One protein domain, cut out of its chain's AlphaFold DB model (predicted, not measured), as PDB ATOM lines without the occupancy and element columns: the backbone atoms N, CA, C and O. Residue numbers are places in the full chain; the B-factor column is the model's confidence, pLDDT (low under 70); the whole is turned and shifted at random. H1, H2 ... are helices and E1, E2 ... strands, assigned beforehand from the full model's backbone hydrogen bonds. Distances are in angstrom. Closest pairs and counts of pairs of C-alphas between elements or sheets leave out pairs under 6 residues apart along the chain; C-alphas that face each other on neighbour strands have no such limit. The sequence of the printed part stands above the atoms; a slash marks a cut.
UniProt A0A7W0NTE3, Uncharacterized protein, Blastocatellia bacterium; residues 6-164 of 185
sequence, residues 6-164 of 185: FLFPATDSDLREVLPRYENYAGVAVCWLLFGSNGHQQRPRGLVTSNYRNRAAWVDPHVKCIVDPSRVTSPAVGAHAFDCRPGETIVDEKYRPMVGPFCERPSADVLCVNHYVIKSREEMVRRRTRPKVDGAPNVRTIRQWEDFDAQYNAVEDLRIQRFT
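AT A GLANCE: This is residues 6 to 164 of the 185 residues of an uncharacterized protein of Blastocatellia bacterium (UniProt A0A7W0NTE3). The domain is built round a strongly twisted sheet of five strands, E1, E2, E3, E6 and E7, with a small hairpin, E4 and E5, partly face to face with it at one end of the long axis. Helices H3 and H4 lie beyond the sheet at the other end of that axis, and the short helices H1 and H5 pack on the sheet by its edge strand E1. The printed part has 159 residues, with five named helices and seven named strands, along the chain E1, then H1, then E2, then H2, then E3, E4, E5, E6 and E7, then H3, H4 and H5; the larger sheet is branched and mixed, with the neighbour pairs E1 and E7 antiparallel, E2 and E3 antiparallel, E2 and E6 parallel, and E2 and E7 parallel, while the hairpin is antiparallel. The class is mixed, helices and strands, though under half of the residues are in named elements. The whole is compact, with a radius of gyration of the C-alphas of 16.9 A and spans of 49 by 37 by 25 A.

HOW THE PARTS SIT: E1, residues 6 to 9, is an edge strand, antiparallel to E7, residues 111 to 115, with N 6 and O 114 at 2.9 A. H1, residues 15 to 22, is on this sheet at a height of 8.3 A; its closest C-alphas to E1 are those of Leu 15 and Pro 9, 6.0 A apart. E2, residues 27 to 34, has three neighbours in staggered pairing. On one side of it lies E3, residues 60 to 67, antiparallel beside residues 27 to 32, with N 30 and O 64 at 2.8 A. On the other side lie E6, residues 90 to 92, parallel with N 29 and O 91 at 2.8 A, and E7, parallel with N 33 and O 113 at 2.8 A. E4, residues 72 to 76, and E5, residues 81 to 84, form an antiparallel hairpin, with N 76 and O 81 at 2.8 A. The two sheets make a sandwich, two sheets face to face, 11.4 A centre to centre; the closest C-alphas of E3 and E5 are those of Cys 65 and Ala 81, 6.3 A apart. H3, residues 121 to 128, and H4, residues 142 to 151, are not on the branched sheet; they only just touch, with 3 pairs of C-alphas within 8 A, the closest Val 125 and Ile 142 at 7.4 A, and run opposite ways at a steep tilt of 53 degrees. H5, residues 159 to 163, is on the branched sheet at a height of 9.0 A, and only just touches H2, residues 48 to 51, with 3 pairs of C-alphas within 8 A, the closest Thr 49 and Ile 160 at 7.0 A. In H3 and H4 every O i to N i+4 pair is within hydrogen-bond range; H1 has 1 of 4, with 3 of 5 O i to N i+3 pairs, H5 has 0 of 1, with 1 of 2, and H2 is too short for an i+4 pair.

IN THESE COORDINATES: E1 begins at C-alpha 6, (254.260, 230.545, 151.484). H1 is 11.4 A long, E2 22.4 A, E3 19.9 A, E7 13.1 A, H3 10.7 A and H4 14.4 A from first to last C-alpha. E2 ends at C-alpha 34, (246.405, 234.788, 158.117), and H5 at C-alpha 163, (261.414, 224.092, 156.594).

THE WHOLE: The two C-alphas farthest apart are those of Gln 41 and Gly 87, 49.9 A. The printed part has no cut. The links E2 to H2, E6 to E7 and H3 to H4 are long. Residues 54 to 55 pair antiparallel with residues 155 to 156, outside the named strands. The mean pLDDT of the printed part is 91.9, and residues 77 to 79 are under 70.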
ATOM      1  N   PHE A   6     253.440 231.760 151.479       95.31
ATOM      2  CA  PHE A   6     254.260 230.545 151.484       95.31
ATOM      3  C   PHE A   6     253.379 229.302 151.495       95.31
ATOM      4  O   PHE A   6     252.696 229.039 152.484       95.31
ATOM      5  N   LEU A   7     253.429 228.528 150.411       95.81
ATOM      6  CA  LEU A   7     252.784 227.224 150.284       95.81
ATOM      7  C   LEU A   7     253.675 226.127 150.879       95.81
ATOM      8  O   LEU A   7     254.850 226.031 150.528       95.81
ATOM      9  N   PHE A   8     253.108 225.267 151.720       96.50
ATOM     10  CA  PHE A   8     253.804 224.104 152.271       96.50
ATOM     11  C   PHE A   8     252.806 223.021 152.713       96.50
ATOM     12  O   PHE A   8     251.629 223.322 152.948       96.50
ATOM     13  N   PRO A   9     253.247 221.756 152.837       97.00
ATOM     14  CA  PRO A   9     252.419 220.718 153.429       97.00
ATOM     15  C   PRO A   9     252.307 220.917 154.943       97.00
ATOM     16  O   PRO A   9     253.301 221.129 155.643       97.00
ATOM     17  N   ALA A  10     251.089 220.820 155.468       95.06
ATOM     18  CA  ALA A  10     250.813 221.020 156.887       95.06
ATOM     19  C   ALA A  10     251.444 219.927 157.768       95.06
ATOM     20  O   ALA A  10     251.838 220.212 158.901       95.06
ATOM     21  N   THR A  11     251.563 218.702 157.243       91.62
ATOM     22  CA  THR A  11     252.030 217.512 157.975       91.62
ATOM     23  C   THR A  11     253.135 216.746 157.247       91.62
ATOM     24  O   THR A  11     254.098 216.355 157.903       91.62
ATOM     25  N   ASP A  12     253.080 216.610 155.921       93.94
ATOM     26  CA  ASP A  12     254.141 215.964 155.133       93.94
ATOM     27  C   ASP A  12     255.454 216.780 155.104       93.94
ATOM     28  O   ASP A  12     255.508 217.924 155.578       93.94
ATOM     29  N   SER A  13     256.519 216.174 154.561       92.81
ATOM     30  CA  SER A  13     257.871 216.760 154.517       92.81
ATOM     31  C   SER A  13     258.175 217.503 153.219       92.81
ATOM     32  O   SER A  13     259.110 218.297 153.186       92.81
ATOM     33  N   ASP A  14     257.420 217.260 152.146       93.50
ATOM     34  CA  ASP A  14     257.689 217.859 150.842       93.50
ATOM     35  C   ASP A  14     256.416 218.004 149.997       93.50
ATOM     36  O   ASP A  14     255.583 217.103 149.941       93.50
ATOM     37  N   LEU A  15     256.279 219.120 149.275       94.81
ATOM     38  CA  LEU A  15     255.185 219.306 148.314       94.81
ATOM     39  C   LEU A  15     255.201 218.241 147.210       94.81
ATOM     40  O   LEU A  15     254.140 217.841 146.740       94.81
ATOM     41  N   ARG A  16     256.380 217.743 146.828       95.12
ATOM     42  CA  ARG A  16     256.554 216.695 145.810       95.12
ATOM     43  C   ARG A  16     255.921 215.360 146.207       95.12
ATOM     44  O   ARG A  16     255.637 214.556 145.332       95.12
ATOM     45  N   GLU A  17     255.676 215.137 147.495       94.44
ATOM     46  CA  GLU A  17     254.999 213.939 148.012       94.44
ATOM     47  C   GLU A  17     253.476 214.127 148.112       94.44
ATOM     48  O   GLU A  17     252.715 213.156 148.143       94.44
ATOM     49  N   VAL A  18     253.020 215.381 148.171       96.81
ATOM     50  CA  VAL A  18     251.615 215.729 148.414       96.81
ATOM     51  C   VAL A  18     250.881 216.080 147.130       96.81
ATOM     52  O   VAL A  18     249.761 215.618 146.930       96.81
ATOM     53  N   LEU A  19     251.495 216.864 146.243       97.19
ATOM     54  CA  LEU A  19     250.868 217.301 144.995       97.19
ATOM     55  C   LEU A  19     250.449 216.144 144.069       97.19
ATOM     56  O   LEU A  19     249.349 216.242 143.521       97.19
ATOM     57  N   PRO A  20     251.196 215.020 143.963       97.69
ATOM     58  CA  PRO A  20     250.758 213.875 143.161       97.69
ATOM     59  C   PRO A  20     249.394 213.301 143.566       97.69
ATOM     60  O   PRO A  20     248.686 212.724 142.746       97.69
ATOM     61  N   ARG A  21     248.961 213.509 144.821       97.44
ATOM     62  CA  ARG A  21     247.649 213.056 145.320       97.44
ATOM     63  C   ARG A  21     246.470 213.737 144.615       97.44
ATOM     64  O   ARG A  21     245.344 213.271 144.767       97.44
ATOM     65  N   TYR A  22     246.715 214.819 143.873       98.06
ATOM     66  CA  TYR A  22     245.698 215.627 143.199       98.06
ATOM     67  C   TYR A  22     245.805 215.593 141.662       98.06
ATOM     68  O   TYR A  22     245.047 216.288 140.996       98.06
ATOM     69  N   GLU A  23     246.686 214.771 141.078       96.69
ATOM     70  CA  GLU A  23     246.924 214.718 139.616       96.69
ATOM     71  C   GLU A  23     245.726 214.215 138.788       96.69
ATOM     72  O   GLU A  23     245.662 214.433 137.578       96.69
ATOM     73  N   ASN A  24     244.744 213.576 139.431       97.62
ATOM     74  CA  ASN A  24     243.483 213.185 138.791       97.62
ATOM     75  C   ASN A  24     242.505 214.360 138.593       97.62
ATOM     76  O   ASN A  24     241.433 214.164 138.025       97.62
ATOM     77  N   TYR A  25     242.856 215.556 139.063       98.00
ATOM     78  CA  TYR A  25     242.041 216.766 139.013       98.00
ATOM     79  C   TYR A  25     242.749 217.854 138.193       98.00
ATOM     80  O   TYR A  25     243.956 217.798 137.964       98.00
ATOM     81  N   ALA A  26     242.017 218.894 137.792       96.81
ATOM     82  CA  ALA A  26     242.612 220.065 137.139       96.81
ATOM     83  C   ALA A  26     243.516 220.878 138.071       96.81
ATOM     84  O   ALA A  26     244.295 221.709 137.608       96.81
ATOM     85  N   GLY A  27     243.402 220.673 139.381       96.25
ATOM     86  CA  GLY A  27     244.234 221.337 140.366       96.25
ATOM     87  C   GLY A  27     243.719 221.173 141.786       96.25
ATOM     88  O   GLY A  27     242.658 220.590 142.023       96.25
ATOM     89  N   VAL A  28     244.471 221.755 142.717       97.56
ATOM     90  CA  VAL A  28     244.125 221.836 144.135       97.56
ATOM     91  C   VAL A  28     244.060 223.292 144.596       97.56
ATOM     92  O   VAL A  28     244.959 224.091 144.326       97.56
ATOM     93  N   ALA A  29     242.983 223.639 145.290       96.69
ATOM     94  CA  ALA A  29     242.773 224.911 145.958       96.69
ATOM     95  C   ALA A  29     243.230 224.814 147.418       96.69
ATOM     96  O   ALA A  29     242.809 223.928 148.163       96.69
ATOM     97  N   VAL A  30     244.086 225.743 147.827       97.50
ATOM     98  CA  VAL A  30     244.745 225.745 149.132       97.50
ATOM     99  C   VAL A  30     244.342 226.994 149.903       97.50
ATOM    100  O   VAL A  30     244.529 228.107 149.411       97.50
ATOM    101  N   CYS A  31     243.791 226.809 151.103       97.56
ATOM    102  CA  CYS A  31     243.304 227.905 151.937       97.56
ATOM    103  C   CYS A  31     244.448 228.701 152.587       97.56
ATOM    104  O   CYS A  31     245.539 228.177 152.856       97.56
ATOM    105  N   TRP A  32     244.172 229.972 152.882       97.19
ATOM    106  CA  TRP A  32     245.090 230.844 153.605       97.19
ATOM    107  C   TRP A  32     245.047 230.649 155.126       97.19
ATOM    108  O   TRP A  32     244.007 230.419 155.745       97.19
ATOM    109  N   LEU A  33     246.206 230.849 155.745       97.94
ATOM    110  CA  LEU A  33     246.380 231.084 157.172       97.94
ATOM    111  C   LEU A  33     246.899 232.508 157.354       97.94
ATOM    112  O   LEU A  33     247.980 232.839 156.868       97.94
ATOM    113  N   LEU A  34     246.128 233.355 158.032       97.56
ATOM    114  CA  LEU A  34     246.405 234.788 158.117       97.56
ATOM    115  C   LEU A  34     247.248 235.125 159.346       97.56
ATOM    116  O   LEU A  34     246.786 234.960 160.474       97.56
ATOM    117  N   PHE A  35     248.465 235.619 159.117       97.38
ATOM    118  CA  PHE A  35     249.415 235.984 160.169       97.38
ATOM    119  C   PHE A  35     249.391 237.484 160.461       97.38
ATOM    120  O   PHE A  35     249.422 238.326 159.555       97.38
ATOM    121  N   GLY A  36     249.360 237.801 161.752       96.06
ATOM    122  CA  GLY A  36     249.398 239.154 162.279       96.06
ATOM    123  C   GLY A  36     250.820 239.668 162.489       96.06
ATOM    124  O   GLY A  36     251.822 239.024 162.170       96.06
ATOM    125  N   SER A  37     250.908 240.854 163.070       96.12
ATOM    126  CA  SER A  37     252.140 241.574 163.364       96.12
ATOM    127  C   SER A  37     252.989 240.941 164.446       96.12
ATOM    128  O   SER A  37     254.163 241.283 164.555       96.12
ATOM    129  N   ASN A  38     252.425 240.039 165.251       95.75
ATOM    130  CA  ASN A  38     253.080 239.465 166.423       95.75
ATOM    131  C   ASN A  38     253.550 240.548 167.417       95.75
ATOM    132  O   ASN A  38     254.504 240.348 168.163       95.75
ATOM    133  N   GLY A  39     252.896 241.718 167.407       95.19
ATOM    134  CA  GLY A  39     253.241 242.879 168.231       95.19
ATOM    135  C   GLY A  39     254.408 243.719 167.698       95.19
ATOM    136  O   GLY A  39     254.749 244.743 168.303       95.19
ATOM    137  N   HIS A  40     255.017 243.339 166.568       96.44
ATOM    138  CA  HIS A  40     256.172 244.043 166.009       96.44
ATOM    139  C   HIS A  40     255.797 245.444 165.527       96.44
ATOM    140  O   HIS A  40     255.009 245.624 164.598       96.44
ATOM    141  N   GLN A  41     256.417 246.462 166.123       95.44
ATOM    142  CA  GLN A  41     256.240 247.853 165.690       95.44
ATOM    143  C   GLN A  41     257.047 248.166 164.425       95.44
ATOM    144  O   GLN A  41     256.561 248.868 163.542       95.44
ATOM    145  N   GLN A  42     258.258 247.615 164.331       95.50
ATOM    146  CA  GLN A  42     259.184 247.744 163.203       95.50
ATOM    147  C   GLN A  42     259.530 246.357 162.671       95.50
ATOM    148  O   GLN A  42     259.393 245.374 163.402       95.50
ATOM    149  N   ARG A  43     260.005 246.267 161.425       93.81
ATOM    150  CA  ARG A  43     260.391 244.982 160.829       93.81
ATOM    151  C   ARG A  43     261.557 244.346 161.613       93.81
ATOM    152  O   ARG A  43     262.662 244.894 161.597       93.81
ATOM    153  N   PRO A  44     261.367 243.177 162.250       94.31
ATOM    154  CA  PRO A  44     262.451 242.473 162.926       94.31
ATOM    155  C   PRO A  44     263.470 241.913 161.921       94.31
ATOM    156  O   PRO A  44     263.154 241.630 160.761       94.31
ATOM    157  N   ARG A  45     264.715 241.720 162.375       93.44
ATOM    158  CA  ARG A  45     265.760 241.036 161.593       93.44
ATOM    159  C   ARG A  45     265.419 239.552 161.434       93.44
ATOM    160  O   ARG A  45     264.897 238.947 162.361       93.44
ATOM    161  N   GLY A  46     265.757 238.958 160.291       91.31
ATOM    162  CA  GLY A  46     265.528 237.533 160.010       91.31
ATOM    163  C   GLY A  46     264.404 237.271 159.003       91.31
ATOM    164  O   GLY A  46     263.938 238.184 158.318       91.31
ATOM    165  N   LEU A  47     264.007 236.002 158.888       91.69
ATOM    166  CA  LEU A  47     262.982 235.546 157.947       91.69
ATOM    167  C   LEU A  47     261.578 235.911 158.440       91.69
ATOM    168  O   LEU A  47     261.294 235.820 159.633       91.69
ATOM    169  N   VAL A  48     260.682 236.247 157.508       94.12
ATOM    170  CA  VAL A  48     259.256 236.502 157.793       94.12
ATOM    171  C   VAL A  48     258.654 235.317 158.551       94.12
ATOM    172  O   VAL A  48     258.088 235.491 159.627       94.12
ATOM    173  N   THR A  49     258.884 234.103 158.053       94.44
ATOM    174  CA  THR A  49     258.400 232.867 158.676       94.44
ATOM    175  C   THR A  49     258.914 232.691 160.101       94.44
ATOM    176  O   THR A  49     258.175 232.227 160.958       94.44
ATOM    177  N   SER A  50     260.152 233.085 160.402       93.69
ATOM    178  CA  SER A  50     260.722 232.969 161.749       93.69
ATOM    179  C   SER A  50     260.264 234.065 162.712       93.69
ATOM    180  O   SER A  50     260.361 233.865 163.924       93.69
ATOM    181  N   ASN A  51     259.788 235.203 162.205       94.94
ATOM    182  CA  ASN A  51     259.491 236.397 162.999       94.94
ATOM    183  C   ASN A  51     258.005 236.591 163.310       94.94
ATOM    184  O   ASN A  51     257.676 237.176 164.342       94.94
ATOM    185  N   TYR A  52     257.126 236.105 162.435       95.88
ATOM    186  CA  TYR A  52     255.678 236.219 162.571       95.88
ATOM    187  C   TYR A  52     255.100 234.810 162.740       95.88
ATOM    188  O   TYR A  52     254.943 234.082 161.770       95.88
ATOM    189  N   ARG A  53     254.856 234.382 163.978       96.81
ATOM    190  CA  ARG A  53     254.473 233.001 164.332       96.81
ATOM    191  C   ARG A  53     253.018 232.868 164.757       96.81
ATOM    192  O   ARG A  53     252.487 231.768 164.751       96.81
ATOM    193  N   ASN A  54     252.369 233.976 165.085       98.06
ATOM    194  CA  ASN A  54     250.979 234.010 165.497       98.06
ATOM    195  C   ASN A  54     250.076 234.350 164.314       98.06
ATOM    196  O   ASN A  54     250.387 235.249 163.522       98.06
ATOM    197  N   ARG A  55     248.962 233.624 164.227       97.62
ATOM    198  CA  ARG A  55     247.935 233.743 163.192       97.62
ATOM    199  C   ARG A  55     246.527 233.801 163.775       97.62
ATOM    200  O   ARG A  55     246.316 233.585 164.969       97.62
ATOM    201  N   ALA A  56     245.546 234.047 162.913       98.06
ATOM    202  CA  ALA A  56     244.136 233.869 163.237       98.06
ATOM    203  C   ALA A  56     243.851 232.434 163.702       98.06
ATOM    204  O   ALA A  56     244.451 231.488 163.197       98.06
ATOM    205  N   ALA A  57     242.908 232.253 164.631       97.88
ATOM    206  CA  ALA A  57     242.530 230.925 165.134       97.88
ATOM    207  C   ALA A  57     241.806 230.060 164.083       97.88
ATOM    208  O   ALA A  57     241.728 228.842 164.222       97.88
ATOM    209  N   TRP A  58     241.302 230.685 163.021       98.00
ATOM    210  CA  TRP A  58     240.527 230.073 161.946       98.00
ATOM    211  C   TRP A  58     241.328 229.991 160.637       98.00
ATOM    212  O   TRP A  58     242.374 230.626 160.489       98.00
ATOM    213  N   VAL A  59     240.835 229.174 159.705       98.19
ATOM    214  CA  VAL A  59     241.357 229.054 158.335       98.19
ATOM    215  C   VAL A  59     240.548 229.974 157.433       98.19
ATOM    216  O   VAL A  59     239.317 229.939 157.470       98.19
ATOM    217  N   ASP A  60     241.225 230.812 156.653       97.50
ATOM    218  CA  ASP A  60     240.554 231.773 155.787       97.50
ATOM    219  C   ASP A  60     239.976 231.082 154.546       97.50
ATOM    220  O   ASP A  60     240.629 230.205 153.975       97.50
ATOM    221  N   PRO A  61     238.745 231.432 154.128       96.56
ATOM    222  CA  PRO A  61     238.106 230.776 152.999       96.56
ATOM    223  C   PRO A  61     238.740 231.118 151.655       96.56
ATOM    224  O   PRO A  61     238.510 230.381 150.702       96.56
ATOM    225  N   HIS A  62     239.506 232.201 151.529       95.12
ATOM    226  CA  HIS A  62     240.186 232.499 150.278       95.12
ATOM    227  C   HIS A  62     241.243 231.440 149.982       95.12
ATOM    228  O   HIS A  62     241.986 230.988 150.860       95.12
ATOM    229  N   VAL A  63     241.335 231.098 148.700       94.38
ATOM    230  CA  VAL A  63     242.264 230.082 148.222       94.38
ATOM    231  C   VAL A  63     243.304 230.638 147.254       94.38
ATOM    232  O   VAL A  63     243.143 231.685 146.614       94.38
ATOM    233  N   LYS A  64     244.385 229.875 147.124       93.00
ATOM    234  CA  LYS A  64     245.275 229.878 145.964       93.00
ATOM    235  C   LYS A  64     245.173 228.530 145.278       93.00
ATOM    236  O   LYS A  64     245.178 227.502 145.949       93.00
ATOM    237  N   CYS A  65     245.113 228.531 143.954       93.38
ATOM    238  CA  CYS A  65     245.036 227.300 143.180       93.38
ATOM    239  C   CYS A  65     246.398 226.945 142.585       93.38
ATOM    240  O   CYS A  65     247.069 227.793 141.998       93.38
ATOM    241  N   ILE A  66     246.765 225.672 142.700       94.56
ATOM    242  CA  ILE A  66     247.839 225.043 141.931       94.56
ATOM    243  C   ILE A  66     247.138 224.201 140.876       94.56
ATOM    244  O   ILE A  66     246.396 223.285 141.224       94.56
ATOM    245  N   VAL A  67     247.326 224.543 139.606       94.75
ATOM    246  CA  VAL A  67     246.566 223.952 138.499       94.75
ATOM    247  C   VAL A  67     247.484 223.283 137.489       94.75
ATOM    248  O   VAL A  67     248.612 223.731 137.285       94.75
ATOM    249  N   ASP A  68     246.971 222.250 136.827       95.62
ATOM    250  CA  ASP A  68     247.500 221.752 135.563       95.62
ATOM    251  C   ASP A  68     247.032 222.701 134.441       95.62
ATOM    252  O   ASP A  68     245.835 222.736 134.121       95.62
ATOM    253  N   PRO A  69     247.938 223.472 133.805       93.25
ATOM    254  CA  PRO A  69     247.573 224.418 132.751       93.25
ATOM    255  C   PRO A  69     246.891 223.756 131.549       93.25
ATOM    256  O   PRO A  69     246.174 224.420 130.804       93.25
ATOM    257  N   SER A  70     247.095 222.451 131.347       95.06
ATOM    258  CA  SER A  70     246.455 221.695 130.275       95.06
ATOM    259  C   SER A  70     245.012 221.293 130.593       95.06
ATOM    260  O   SER A  70     244.328 220.787 129.711       95.06
ATOM    261  N   ARG A  71     244.507 221.536 131.805       95.69
ATOM    262  CA  ARG A  71     243.136 221.181 132.222       95.69
ATOM    263  C   ARG A  71     242.265 222.387 132.571       95.69
ATOM    264  O   ARG A  71     241.063 222.236 132.785       95.69
ATOM    265  N   VAL A  72     242.841 223.586 132.555       93.81
ATOM    266  CA  VAL A  72     242.142 224.863 132.767       93.81
ATOM    267  C   VAL A  72     242.098 225.697 131.484       93.81
ATOM    268  O   VAL A  72     242.851 225.447 130.540       93.81
ATOM    269  N   THR A  73     241.186 226.668 131.412       87.62
ATOM    270  CA  THR A  73     241.007 227.537 130.233       87.62
ATOM    271  C   THR A  73     241.456 228.971 130.480       87.62
ATOM    272  O   THR A  73     242.120 229.564 129.631       87.62
ATOM    273  N   SER A  74     241.109 229.538 131.632       80.19
ATOM    274  CA  SER A  74     241.373 230.939 131.956       80.19
ATOM    275  C   SER A  74     241.448 231.142 133.466       80.19
ATOM    276  O   SER A  74     240.747 230.449 134.209       80.19
ATOM    277  N   PRO A  75     242.255 232.107 133.943       78.12
ATOM    278  CA  PRO A  75     242.082 232.634 135.285       78.12
ATOM    279  C   PRO A  75     240.659 233.179 135.418       78.12
ATOM    280  O   PRO A  75     240.238 234.041 134.646       78.12
ATOM    281  N   ALA A  76     239.936 232.677 136.406       70.69
ATOM    282  CA  ALA A  76     238.705 233.274 136.884       70.69
ATOM    283  C   ALA A  76     239.044 234.347 137.942       70.69
ATOM    284  O   ALA A  76     240.213 234.649 138.194       70.69
ATOM    285  N   VAL A  77     238.010 234.959 138.529       68.06
ATOM    286  CA  VAL A  77     238.041 236.040 139.540       68.06
ATOM    287  C   VAL A  77     239.413 236.261 140.207       68.06
ATOM    288  O   VAL A  77     239.859 235.474 141.044       68.06
ATOM    289  N   GLY A  78     240.078 237.364 139.846       62.47
ATOM    290  CA  GLY A  78     241.299 237.837 140.509       62.47
ATOM    291  C   GLY A  78     242.506 236.891 140.455       62.47
ATOM    292  O   GLY A  78     243.407 237.061 141.267       62.47
ATOM    293  N   ALA A  79     242.531 235.905 139.548       68.31
ATOM    294  CA  ALA A  79     243.544 234.840 139.481       68.31
ATOM    295  C   ALA A  79     243.606 233.928 140.726       68.31
ATOM    296  O   ALA A  79     244.577 233.201 140.928       68.31
ATOM    297  N   HIS A  80     242.553 233.941 141.549       76.31
ATOM    298  CA  HIS A  80     242.403 233.064 142.716       76.31
ATOM    299  C   HIS A  80     241.592 231.799 142.410       76.31
ATOM    300  O   HIS A  80     241.519 230.894 143.234       76.31
ATOM    301  N   ALA A  81     240.992 231.732 141.224       81.56
ATOM    302  CA  ALA A  81     240.259 230.585 140.713       81.56
ATOM    303  C   ALA A  81     240.545 230.430 139.217       81.56
ATOM    304  O   ALA A  81     241.047 231.359 138.582       81.56
ATOM    305  N   PHE A  82     240.215 229.274 138.652       88.81
ATOM    306  CA  PHE A  82     240.374 228.994 137.228       88.81
ATOM    307  C   PHE A  82     239.139 228.274 136.703       88.81
ATOM    308  O   PHE A  82     238.594 227.402 137.380       88.81
ATOM    309  N   ASP A  83     238.736 228.623 135.486       89.81
ATOM    310  CA  ASP A  83     237.732 227.858 134.759       89.81
ATOM    311  C   ASP A  83     238.366 226.554 134.256       89.81
ATOM    312  O   ASP A  83     239.478 226.548 133.715       89.81
ATOM    313  N   CYS A  84     237.672 225.438 134.467       92.38
ATOM    314  CA  CYS A  84     238.129 224.108 134.069       92.38
ATOM    315  C   CYS A  84     237.621 223.748 132.668       92.38
ATOM    316  O   CYS A  84     236.544 224.182 132.249       92.38
ATOM    317  N   ARG A  85     238.372 222.909 131.945       93.94
ATOM    318  CA  ARG A  85     237.874 222.285 130.710       93.94
ATOM    319  C   ARG A  85     236.655 221.396 131.011       93.94
ATOM    320  O   ARG A  85     236.498 220.941 132.144       93.94
ATOM    321  N   PRO A  86     235.785 221.119 130.023       93.88
ATOM    322  CA  PRO A  86     234.621 220.262 130.240       93.88
ATOM    323  C   PRO A  86     235.007 218.900 130.835       93.88
ATOM    324  O   PRO A  86     235.863 218.211 130.288       93.88
ATOM    325  N   GLY A  87     234.362 218.517 131.940       93.69
ATOM    326  CA  GLY A  87     234.627 217.258 132.650       93.69
ATOM    327  C   GLY A  87     235.777 217.310 133.663       93.69
ATOM    328  O   GLY A  87     235.927 216.372 134.440       93.69
ATOM    329  N   GLU A  88     236.541 218.399 133.704       96.31
ATOM    330  CA  GLU A  88     237.613 218.608 134.673       96.31
ATOM    331  C   GLU A  88     237.119 219.408 135.889       96.31
ATOM    332  O   GLU A  88     236.141 220.158 135.818       96.31
ATOM    333  N   THR A  89     237.804 219.272 137.025       96.00
ATOM    334  CA  THR A  89     237.454 220.002 138.250       96.00
ATOM    335  C   THR A  89     238.687 220.323 139.084       96.00
ATOM    336  O   THR A  89     239.620 219.524 139.145       96.00
ATOM    337  N   ILE A  90     238.695 221.493 139.722       96.31
ATOM    338  CA  ILE A  90     239.626 221.820 140.806       96.31
ATOM    339  C   ILE A  90     238.966 221.395 142.111       96.31
ATOM    340  O   ILE A  90     237.771 221.619 142.309       96.31
ATOM    341  N   VAL A  91     239.749 220.814 143.011       97.62
ATOM    342  CA  VAL A  91     239.274 220.382 144.328       97.62
ATOM    343  C   VAL A  91     240.008 221.101 145.446       97.62
ATOM    344  O   VAL A  91     241.087 221.639 145.236       97.62
ATOM    345  N   ASP A  92     239.452 221.116 146.648       97.62
ATOM    346  CA  ASP A  92     240.229 221.450 147.839       97.62
ATOM    347  C   ASP A  92     241.068 220.260 148.337       97.62
ATOM    348  O   ASP A  92     241.034 219.159 147.781       97.62
ATOM    349  N   GLU A  93     241.812 220.465 149.424       96.94
ATOM    350  CA  GLU A  93     242.651 219.426 150.032       96.94
ATOM    351  C   GLU A  93     241.888 218.187 150.553       96.94
ATOM    352  O   GLU A  93     242.502 217.189 150.922       96.94
ATOM    353  N   LYS A  94     240.548 218.233 150.597       97.75
ATOM    354  CA  LYS A  94     239.673 217.109 150.968       97.75
ATOM    355  C   LYS A  94     238.915 216.550 149.763       97.75
ATOM    356  O   LYS A  94     237.909 215.864 149.947       97.75
ATOM    357  N   TYR A  95     239.393 216.827 148.549       97.94
ATOM    358  CA  TYR A  95     238.829 216.355 147.282       97.94
ATOM    359  C   TYR A  95     237.414 216.864 146.987       97.94
ATOM    360  O   TYR A  95     236.696 216.283 146.171       97.94
ATOM    361  N   ARG A  96     236.982 217.947 147.643       97.38
ATOM    362  CA  ARG A  96     235.666 218.537 147.384       97.38
ATOM    363  C   ARG A  96     235.780 219.500 146.202       97.38
ATOM    364  O   ARG A  96     236.708 220.308 146.201       97.38
ATOM    365  N   PRO A  97     234.865 219.446 145.220       96.12
ATOM    366  CA  PRO A  97     234.879 220.364 144.088       96.12
ATOM    367  C   PRO A  97     234.844 221.826 144.534       96.12
ATOM    368  O   PRO A  97     234.089 222.191 145.435       96.12
ATOM    369  N   MET A  98     235.642 222.653 143.870       92.94
ATOM    370  CA  MET A  98     235.761 224.081 144.135       92.94
ATOM    371  C   MET A  98     235.220 224.888 142.962       92.94
ATOM    372  O   MET A  98     235.540 224.626 141.802       92.94
ATOM    373  N   VAL A  99     234.427 225.911 143.280       87.75
ATOM    374  CA  VAL A  99     233.945 226.901 142.315       87.75
ATOM    375  C   VAL A  99     234.228 228.288 142.876       87.75
ATOM    376  O   VAL A  99     233.751 228.646 143.951       87.75
ATOM    377  N   GLY A 100     234.993 229.083 142.131       89.88
ATOM    378  CA  GLY A 100     235.386 230.420 142.561       89.88
ATOM    379  C   GLY A 100     236.480 230.429 143.640       89.88
ATOM    380  O   GLY A 100     237.109 229.405 143.910       89.88
ATOM    381  N   PRO A 101     236.764 231.607 144.221       92.62
ATOM    382  CA  PRO A 101     237.963 231.821 145.030       92.62
ATOM    383  C   PRO A 101     237.759 231.572 146.533       92.62
ATOM    384  O   PRO A 101     238.632 231.931 147.321       92.62
ATOM    385  N   PHE A 102     236.623 230.994 146.938       94.75
ATOM    386  CA  PHE A 102     236.257 230.792 148.340       94.75
ATOM    387  C   PHE A 102     235.906 229.331 148.619       94.75
ATOM    388  O   PHE A 102     234.999 228.778 148.000       94.75
ATOM    389  N   CYS A 103     236.596 228.715 149.575       95.06
ATOM    390  CA  CYS A 103     236.261 227.394 150.082       95.06
ATOM    391  C   CYS A 103     235.094 227.504 151.070       95.06
ATOM    392  O   CYS A 103     235.171 228.229 152.058       95.06
ATOM    393  N   GLU A 104     234.015 226.759 150.826       95.25
ATOM    394  CA  GLU A 104     232.834 226.739 151.701       95.25
ATOM    395  C   GLU A 104     233.154 226.172 153.092       95.25
ATOM    396  O   GLU A 104     232.595 226.593 154.103       95.25
ATOM    397  N   ARG A 105     234.069 225.198 153.151       96.88
ATOM    398  CA  ARG A 105     234.453 224.496 154.380       96.88
ATOM    399  C   ARG A 105     235.977 224.498 154.527       96.88
ATOM    400  O   ARG A 105     236.583 223.438 154.341       96.88
ATOM    401  N   PRO A 106     236.583 225.660 154.833       97.62
ATOM    402  CA  PRO A 106     238.028 225.846 154.794       97.62
ATOM    403  C   PRO A 106     238.753 224.875 155.718       97.62
ATOM    404  O   PRO A 106     238.321 224.624 156.846       97.62
ATOM    405  N   SER A 107     239.872 224.347 155.243       98.00
ATOM    406  CA  SER A 107     240.774 223.521 156.034       98.00
ATOM    407  C   SER A 107     242.218 223.731 155.587       98.00
ATOM    408  O   SER A 107     242.481 224.278 154.514       98.00
ATOM    409  N   ALA A 108     243.141 223.378 156.476       97.44
ATOM    410  CA  ALA A 108     244.579 223.545 156.302       97.44
ATOM    411  C   ALA A 108     245.310 222.335 156.912       97.44
ATOM    412  O   ALA A 108     246.298 222.497 157.637       97.44
ATOM    413  N   ASP A 109     244.746 221.146 156.701       97.69
ATOM    414  CA  ASP A 109     245.118 219.884 157.345       97.69
ATOM    415  C   ASP A 109     246.216 219.143 156.558       97.69
ATOM    416  O   ASP A 109     247.023 218.418 157.145       97.69
ATOM    417  N   VAL A 110     246.273 219.343 155.237       97.62
ATOM    418  CA  VAL A 110     247.194 218.692 154.293       97.62
ATOM    419  C   VAL A 110     248.066 219.728 153.584       97.62
ATOM    420  O   VAL A 110     249.291 219.613 153.600       97.62
ATOM    421  N   LEU A 111     247.460 220.760 152.996       97.44
ATOM    422  CA  LEU A 111     248.131 221.865 152.316       97.44
ATOM    423  C   LEU A 111     247.657 223.189 152.905       97.44
ATOM    424  O   LEU A 111     246.474 223.392 153.164       97.44
ATOM    425  N   CYS A 112     248.578 224.131 153.066       95.88
ATOM    426  CA  CYS A 112     248.221 225.471 153.506       95.88
ATOM    427  C   CYS A 112     249.144 226.530 152.922       95.88
ATOM    428  O   CYS A 112     250.298 226.263 152.575       95.88
ATOM    429  N   VAL A 113     248.625 227.753 152.848       97.19
ATOM    430  CA  VAL A 113     249.404 228.933 152.485       97.19
ATOM    431  C   VAL A 113     249.457 229.875 153.683       97.19
ATOM    432  O   VAL A 113     248.440 230.446 154.073       97.19
ATOM    433  N   ASN A 114     250.643 230.072 154.259       97.44
ATOM    434  CA  ASN A 114     250.841 231.149 155.231       97.44
ATOM    435  C   ASN A 114     250.822 232.481 154.489       97.44
ATOM    436  O   ASN A 114     251.601 232.658 153.557       97.44
ATOM    437  N   HIS A 115     249.969 233.405 154.924       95.75
ATOM    438  CA  HIS A 115     249.827 234.733 154.341       95.75
ATOM    439  C   HIS A 115     250.123 235.805 155.402       95.75
ATOM    440  O   HIS A 115     249.330 236.076 156.307       95.75
ATOM    441  N   TYR A 116     251.296 236.423 155.288       95.12
ATOM    442  CA  TYR A 116     251.825 237.450 156.187       95.12
ATOM    443  C   TYR A 116     251.377 238.844 155.752       95.12
ATOM    444  O   TYR A 116     252.184 239.689 155.366       95.12
ATOM    445  N   VAL A 117     250.067 239.077 155.806       88.69
ATOM    446  CA  VAL A 117     249.447 240.286 155.256       88.69
ATOM    447  C   VAL A 117     249.703 241.537 156.103       88.69
ATOM    448  O   VAL A 117     249.751 242.637 155.553       88.69
ATOM    449  N   ILE A 118     249.829 241.406 157.429       89.75
ATOM    450  CA  ILE A 118     250.015 242.558 158.327       89.75
ATOM    451  C   ILE A 118     251.498 242.929 158.442       89.75
ATOM    452  O   ILE A 118     251.855 244.079 158.186       89.75
ATOM    453  N   LYS A 119     252.358 241.951 158.774       92.25
ATOM    454  CA  LYS A 119     253.768 242.164 159.164       92.25
ATOM    455  C   LYS A 119     253.868 243.244 160.256       92.25
ATOM    456  O   LYS A 119     252.958 243.376 161.064       92.25
ATOM    457  N   SER A 120     254.965 243.992 160.350       93.19
ATOM    458  CA  SER A 120     255.100 245.023 161.387       93.19
ATOM    459  C   SER A 120     254.133 246.204 161.200       93.19
ATOM    460  O   SER A 120     253.689 246.502 160.087       93.19
ATOM    461  N   ARG A 121     253.846 246.943 162.282       91.12
ATOM    462  CA  ARG A 121     252.999 248.152 162.235       91.12
ATOM    463  C   ARG A 121     253.517 249.187 161.231       91.12
ATOM    464  O   ARG A 121     252.729 249.785 160.499       91.12
ATOM    465  N   GLU A 122     254.830 249.386 161.170       91.50
ATOM    466  CA  GLU A 122     255.488 250.238 160.174       91.50
ATOM    467  C   GLU A 122     255.171 249.795 158.735       91.50
ATOM    468  O   GLU A 122     254.788 250.615 157.895       91.50
ATOM    469  N   GLU A 123     255.278 248.496 158.443       90.69
ATOM    470  CA  GLU A 123     254.980 247.947 157.117       90.69
ATOM    471  C   GLU A 123     253.500 248.100 156.754       90.69
ATOM    472  O   GLU A 123     253.177 248.512 155.635       90.69
ATOM    473  N   MET A 124     252.605 247.852 157.709       88.69
ATOM    474  CA  MET A 124     251.165 248.054 157.567       88.69
ATOM    475  C   MET A 124     250.824 249.513 157.215       88.69
ATOM    476  O   MET A 124     250.082 249.769 156.260       88.69
ATOM    477  N   VAL A 125     251.417 250.487 157.919       87.44
ATOM    478  CA  VAL A 125     251.252 251.922 157.623       87.44
ATOM    479  C   VAL A 125     251.787 252.257 156.230       87.44
ATOM    480  O   VAL A 125     251.080 252.891 155.444       87.44
ATOM    481  N   ARG A 126     252.993 251.786 155.885       86.81
ATOM    482  CA  ARG A 126     253.616 252.023 154.572       86.81
ATOM    483  C   ARG A 126     252.791 251.441 153.425       86.81
ATOM    484  O   ARG A 126     252.718 252.025 152.346       86.81
ATOM    485  N   ARG A 127     252.171 250.280 153.627       82.69
ATOM    486  CA  ARG A 127     251.326 249.634 152.615       82.69
ATOM    487  C   ARG A 127     249.996 250.359 152.421       82.69
ATOM    488  O   ARG A 127     249.485 250.391 151.306       82.69
ATOM    489  N   ARG A 128     249.459 250.999 153.464       79.00
ATOM    490  CA  ARG A 128     248.281 251.874 153.345       79.00
ATOM    491  C   ARG A 128     248.558 253.105 152.484       79.00
ATOM    492  O   ARG A 128     247.689 253.536 151.738       79.00
ATOM    493  N   THR A 129     249.751 253.683 152.586       76.81
ATOM    494  CA  THR A 129     250.101 254.904 151.843       76.81
ATOM    495  C   THR A 129     250.458 254.644 150.382       76.81
ATOM    496  O   THR A 129     250.642 255.593 149.626       76.81
ATOM    497  N   ARG A 130     250.571 253.376 149.969       78.25
ATOM    498  CA  ARG A 130     250.830 252.998 148.578       78.25
ATOM    499  C   ARG A 130     249.520 252.624 147.874       78.25
ATOM    500  O   ARG A 130     248.671 251.979 148.494       78.25
ATOM    501  N   PRO A 131     249.361 252.983 146.589       73.88
ATOM    502  CA  PRO A 131     248.303 252.427 145.761       73.88
ATOM    503  C   PRO A 131     248.394 250.901 145.719       73.88
ATOM    504  O   PRO A 131     249.474 250.319 145.876       73.88
ATOM    505  N   LYS A 132     247.255 250.259 145.484       74.06
ATOM    506  CA  LYS A 132     247.189 248.848 145.117       74.06
ATOM    507  C   LYS A 132     247.896 248.614 143.776       74.06
ATOM    508  O   LYS A 132     248.231 249.553 143.057       74.06
ATOM    509  N   VAL A 133     248.106 247.343 143.437       72.12
ATOM    510  CA  VAL A 133     248.762 246.935 142.181       72.12
ATOM    511  C   VAL A 133     248.013 247.455 140.946       72.12
ATOM    512  O   VAL A 133     248.646 247.827 139.966       72.12
ATOM    513  N   ASP A 134     246.686 247.556 141.017       74.06
ATOM    514  CA  ASP A 134     245.815 248.116 139.973       74.06
ATOM    515  C   ASP A 134     245.766 249.661 139.964       74.06
ATOM    516  O   ASP A 134     244.986 250.259 139.228       74.06
ATOM    517  N   GLY A 135     246.581 250.324 140.792       76.44
ATOM    518  CA  GLY A 135     246.609 251.779 140.939       76.44
ATOM    519  C   GLY A 135     245.487 252.347 141.813       76.44
ATOM    520  O   GLY A 135     245.496 253.546 142.096       76.44
ATOM    521  N   ALA A 136     244.552 251.523 142.296       75.62
ATOM    522  CA  ALA A 136     243.474 251.998 143.150       75.62
ATOM    523  C   ALA A 136     244.006 252.427 144.531       75.62
ATOM    524  O   ALA A 136     244.932 251.808 145.075       75.62
ATOM    525  N   PRO A 137     243.423 253.463 145.155       74.06
ATOM    526  CA  PRO A 137     243.826 253.873 146.489       74.06
ATOM    527  C   PRO A 137     243.530 252.772 147.512       74.06
ATOM    528  O   PRO A 137     242.577 251.991 147.394       74.06
ATOM    529  N   ASN A 138     244.344 252.721 148.564       74.75
ATOM    530  CA  ASN A 138     244.053 251.857 149.693       74.75
ATOM    531  C   ASN A 138     242.950 252.505 150.542       74.75
ATOM    532  O   ASN A 138     243.181 253.486 151.242       74.75
ATOM    533  N   VAL A 139     241.736 251.967 150.450       78.50
ATOM    534  CA  VAL A 139     240.544 252.523 151.117       78.50
ATOM    535  C   VAL A 139     240.427 252.129 152.593       78.50
ATOM    536  O   VAL A 139     239.546 252.622 153.292       78.50
ATOM    537  N   ARG A 140     241.286 251.226 153.084       81.94
ATOM    538  CA  ARG A 140     241.225 250.747 154.470       81.94
ATOM    539  C   ARG A 140     241.848 251.751 155.436       81.94
ATOM    540  O   ARG A 140     242.994 252.171 155.269       81.94
ATOM    541  N   THR A 141     241.104 252.084 156.483       86.25
ATOM    542  CA  THR A 141     241.566 252.922 157.597       86.25
ATOM    543  C   THR A 141     242.601 252.189 158.454       86.25
ATOM    544  O   THR A 141     242.671 250.962 158.441       86.25
ATOM    545  N   ILE A 142     243.400 252.932 159.231       85.50
ATOM    546  CA  ILE A 142     244.353 252.323 160.176       85.50
ATOM    547  C   ILE A 142     243.644 251.429 161.196       85.50
ATOM    548  O   ILE A 142     244.114 250.333 161.459       85.50
ATOM    549  N   ARG A 143     242.465 251.851 161.665       88.50
ATOM    550  CA  ARG A 143     241.661 251.100 162.625       88.50
ATOM    551  C   ARG A 143     241.239 249.742 162.071       88.50
ATOM    552  O   ARG A 143     241.412 248.745 162.745       88.50
ATOM    553  N   GLN A 144     240.781 249.683 160.819       89.06
ATOM    554  CA  GLN A 144     240.437 248.402 160.181       89.06
ATOM    555  C   GLN A 144     241.639 247.457 160.085       89.06
ATOM    556  O   GLN A 144     241.488 246.249 160.214       89.06
ATOM    557  N   TRP A 145     242.833 247.998 159.843       88.44
ATOM    558  CA  TRP A 145     244.052 247.200 159.838       88.44
ATOM    559  C   TRP A 145     244.445 246.721 161.241       88.44
ATOM    560  O   TRP A 145     244.837 245.569 161.386       88.44
ATOM    561  N   GLU A 146     244.301 247.569 162.259       91.38
ATOM    562  CA  GLU A 146     244.514 247.209 163.667       91.38
ATOM    563  C   GLU A 146     243.496 246.151 164.136       91.38
ATOM    564  O   GLU A 146     243.869 245.211 164.833       91.38
ATOM    565  N   ASP A 147     242.244 246.230 163.677       92.69
ATOM    566  CA  ASP A 147     241.203 245.234 163.949       92.69
ATOM    567  C   ASP A 147     241.530 243.875 163.299       92.69
ATOM    568  O   ASP A 147     241.277 242.824 163.894       92.69
ATOM    569  N   PHE A 148     242.100 243.870 162.086       91.31
ATOM    570  CA  PHE A 148     242.604 242.642 161.461       91.31
ATOM    571  C   PHE A 148     243.813 242.089 162.207       91.31
ATOM    572  O   PHE A 148     243.856 240.896 162.493       91.31
ATOM    573  N   ASP A 149     244.770 242.944 162.563       94.38
ATOM    574  CA  ASP A 149     245.951 242.531 163.312       94.38
ATOM    575  C   ASP A 149     245.572 241.866 164.639       94.38
ATOM    576  O   ASP A 149     246.036 240.769 164.944       94.38
ATOM    577  N   ALA A 150     244.651 242.466 165.397       93.31
ATOM    578  CA  ALA A 150     244.165 241.898 166.649       93.31
ATOM    579  C   ALA A 150     243.587 240.481 166.469       93.31
ATOM    580  O   ALA A 150     243.818 239.603 167.300       93.31
ATOM    581  N   GLN A 151     242.882 240.230 165.362       95.19
ATOM    582  CA  GLN A 151     242.321 238.913 165.050       95.19
ATOM    583  C   GLN A 151     243.378 237.914 164.570       95.19
ATOM    584  O   GLN A 151     243.205 236.708 164.753       95.19
ATOM    585  N   TYR A 152     244.466 238.385 163.957       96.38
ATOM    586  CA  TYR A 152     245.473 237.542 163.308       96.38
ATOM    587  C   TYR A 152     246.655 237.196 164.225       96.38
ATOM    588  O   TYR A 152     247.691 236.750 163.750       96.38
ATOM    589  N   ASN A 153     246.514 237.355 165.542       96.88
ATOM    590  CA  ASN A 153     247.536 236.993 166.533       96.88
ATOM    591  C   ASN A 153     247.027 235.997 167.593       96.88
ATOM    592  O   ASN A 153     247.594 235.903 168.678       96.88
ATOM    593  N   ALA A 154     245.946 235.274 167.301       97.50
ATOM    594  CA  ALA A 154     245.217 234.470 168.278       97.50
ATOM    595  C   ALA A 154     245.903 233.145 168.660       97.50
ATOM    596  O   ALA A 154     245.758 232.703 169.796       97.50
ATOM    597  N   VAL A 155     246.614 232.494 167.731       97.56
ATOM    598  CA  VAL A 155     247.266 231.193 167.975       97.56
ATOM    599  C   VAL A 155     248.680 231.169 167.412       97.56
ATOM    600  O   VAL A 155     248.906 231.668 166.310       97.56
ATOM    601  N   GLU A 156     249.619 230.568 168.144       97.88
ATOM    602  CA  GLU A 156     250.963 230.289 167.631       97.88
ATOM    603  C   GLU A 156     250.917 229.112 166.645       97.88
ATOM    604  O   GLU A 156     250.300 228.078 166.908       97.88
ATOM    605  N   ASP A 157     251.575 229.264 165.499       97.50
ATOM    606  CA  ASP A 157     251.688 228.251 164.459       97.50
ATOM    607  C   ASP A 157     253.140 228.120 163.987       97.50
ATOM    608  O   ASP A 157     253.696 228.972 163.290       97.50
ATOM    609  N   LEU A 158     253.760 227.004 164.369       96.31
ATOM    610  CA  LEU A 158     255.158 226.701 164.070       96.31
ATOM    611  C   LEU A 158     255.322 225.704 162.917       96.31
ATOM    612  O   LEU A 158     256.447 225.287 162.638       96.31
ATOM    613  N   ARG A 159     254.246 225.315 162.217       96.06
ATOM    614  CA  ARG A 159     254.298 224.235 161.211       96.06
ATOM    615  C   ARG A 159     255.304 224.503 160.093       96.06
ATOM    616  O   ARG A 159     255.980 223.575 159.646       96.06
ATOM    617  N   ILE A 160     255.452 225.766 159.689       95.38
ATOM    618  CA  ILE A 160     256.408 226.180 158.653       95.38
ATOM    619  C   ILE A 160     257.872 226.143 159.130       95.38
ATOM    620  O   ILE A 160     258.782 226.072 158.306       95.38
ATOM    621  N   GLN A 161     258.138 226.133 160.445       93.88
ATOM    622  CA  GLN A 161     259.516 226.085 160.966       93.88
ATOM    623  C   GLN A 161     260.225 224.768 160.649       93.88
ATOM    624  O   GLN A 161     261.450 224.702 160.645       93.88
ATOM    625  N   ARG A 162     259.471 223.725 160.294       92.94
ATOM    626  CA  ARG A 162     260.030 222.458 159.808       92.94
ATOM    627  C   ARG A 162     260.887 222.643 158.547       92.94
ATOM    628  O   ARG A 162     261.765 221.830 158.287       92.94
ATOM    629  N   PHE A 163     260.688 223.746 157.818       90.12
ATOM    630  CA  PHE A 163     261.414 224.092 156.594       90.12
ATOM    631  C   PHE A 163     262.483 225.177 156.796       90.12
ATOM    632  O   PHE A 163     263.266 225.441 155.887       90.12
ATOM    633  N   THR A 164     262.553 225.813 157.973       77.31
ATOM    634  CA  THR A 164     263.499 226.914 158.240       77.31
ATOM    635  C   THR A 164     264.887 226.431 158.681       77.31
ATOM    636  O   THR A 164     265.813 227.233 158.755       77.31
TER     637      THR A 164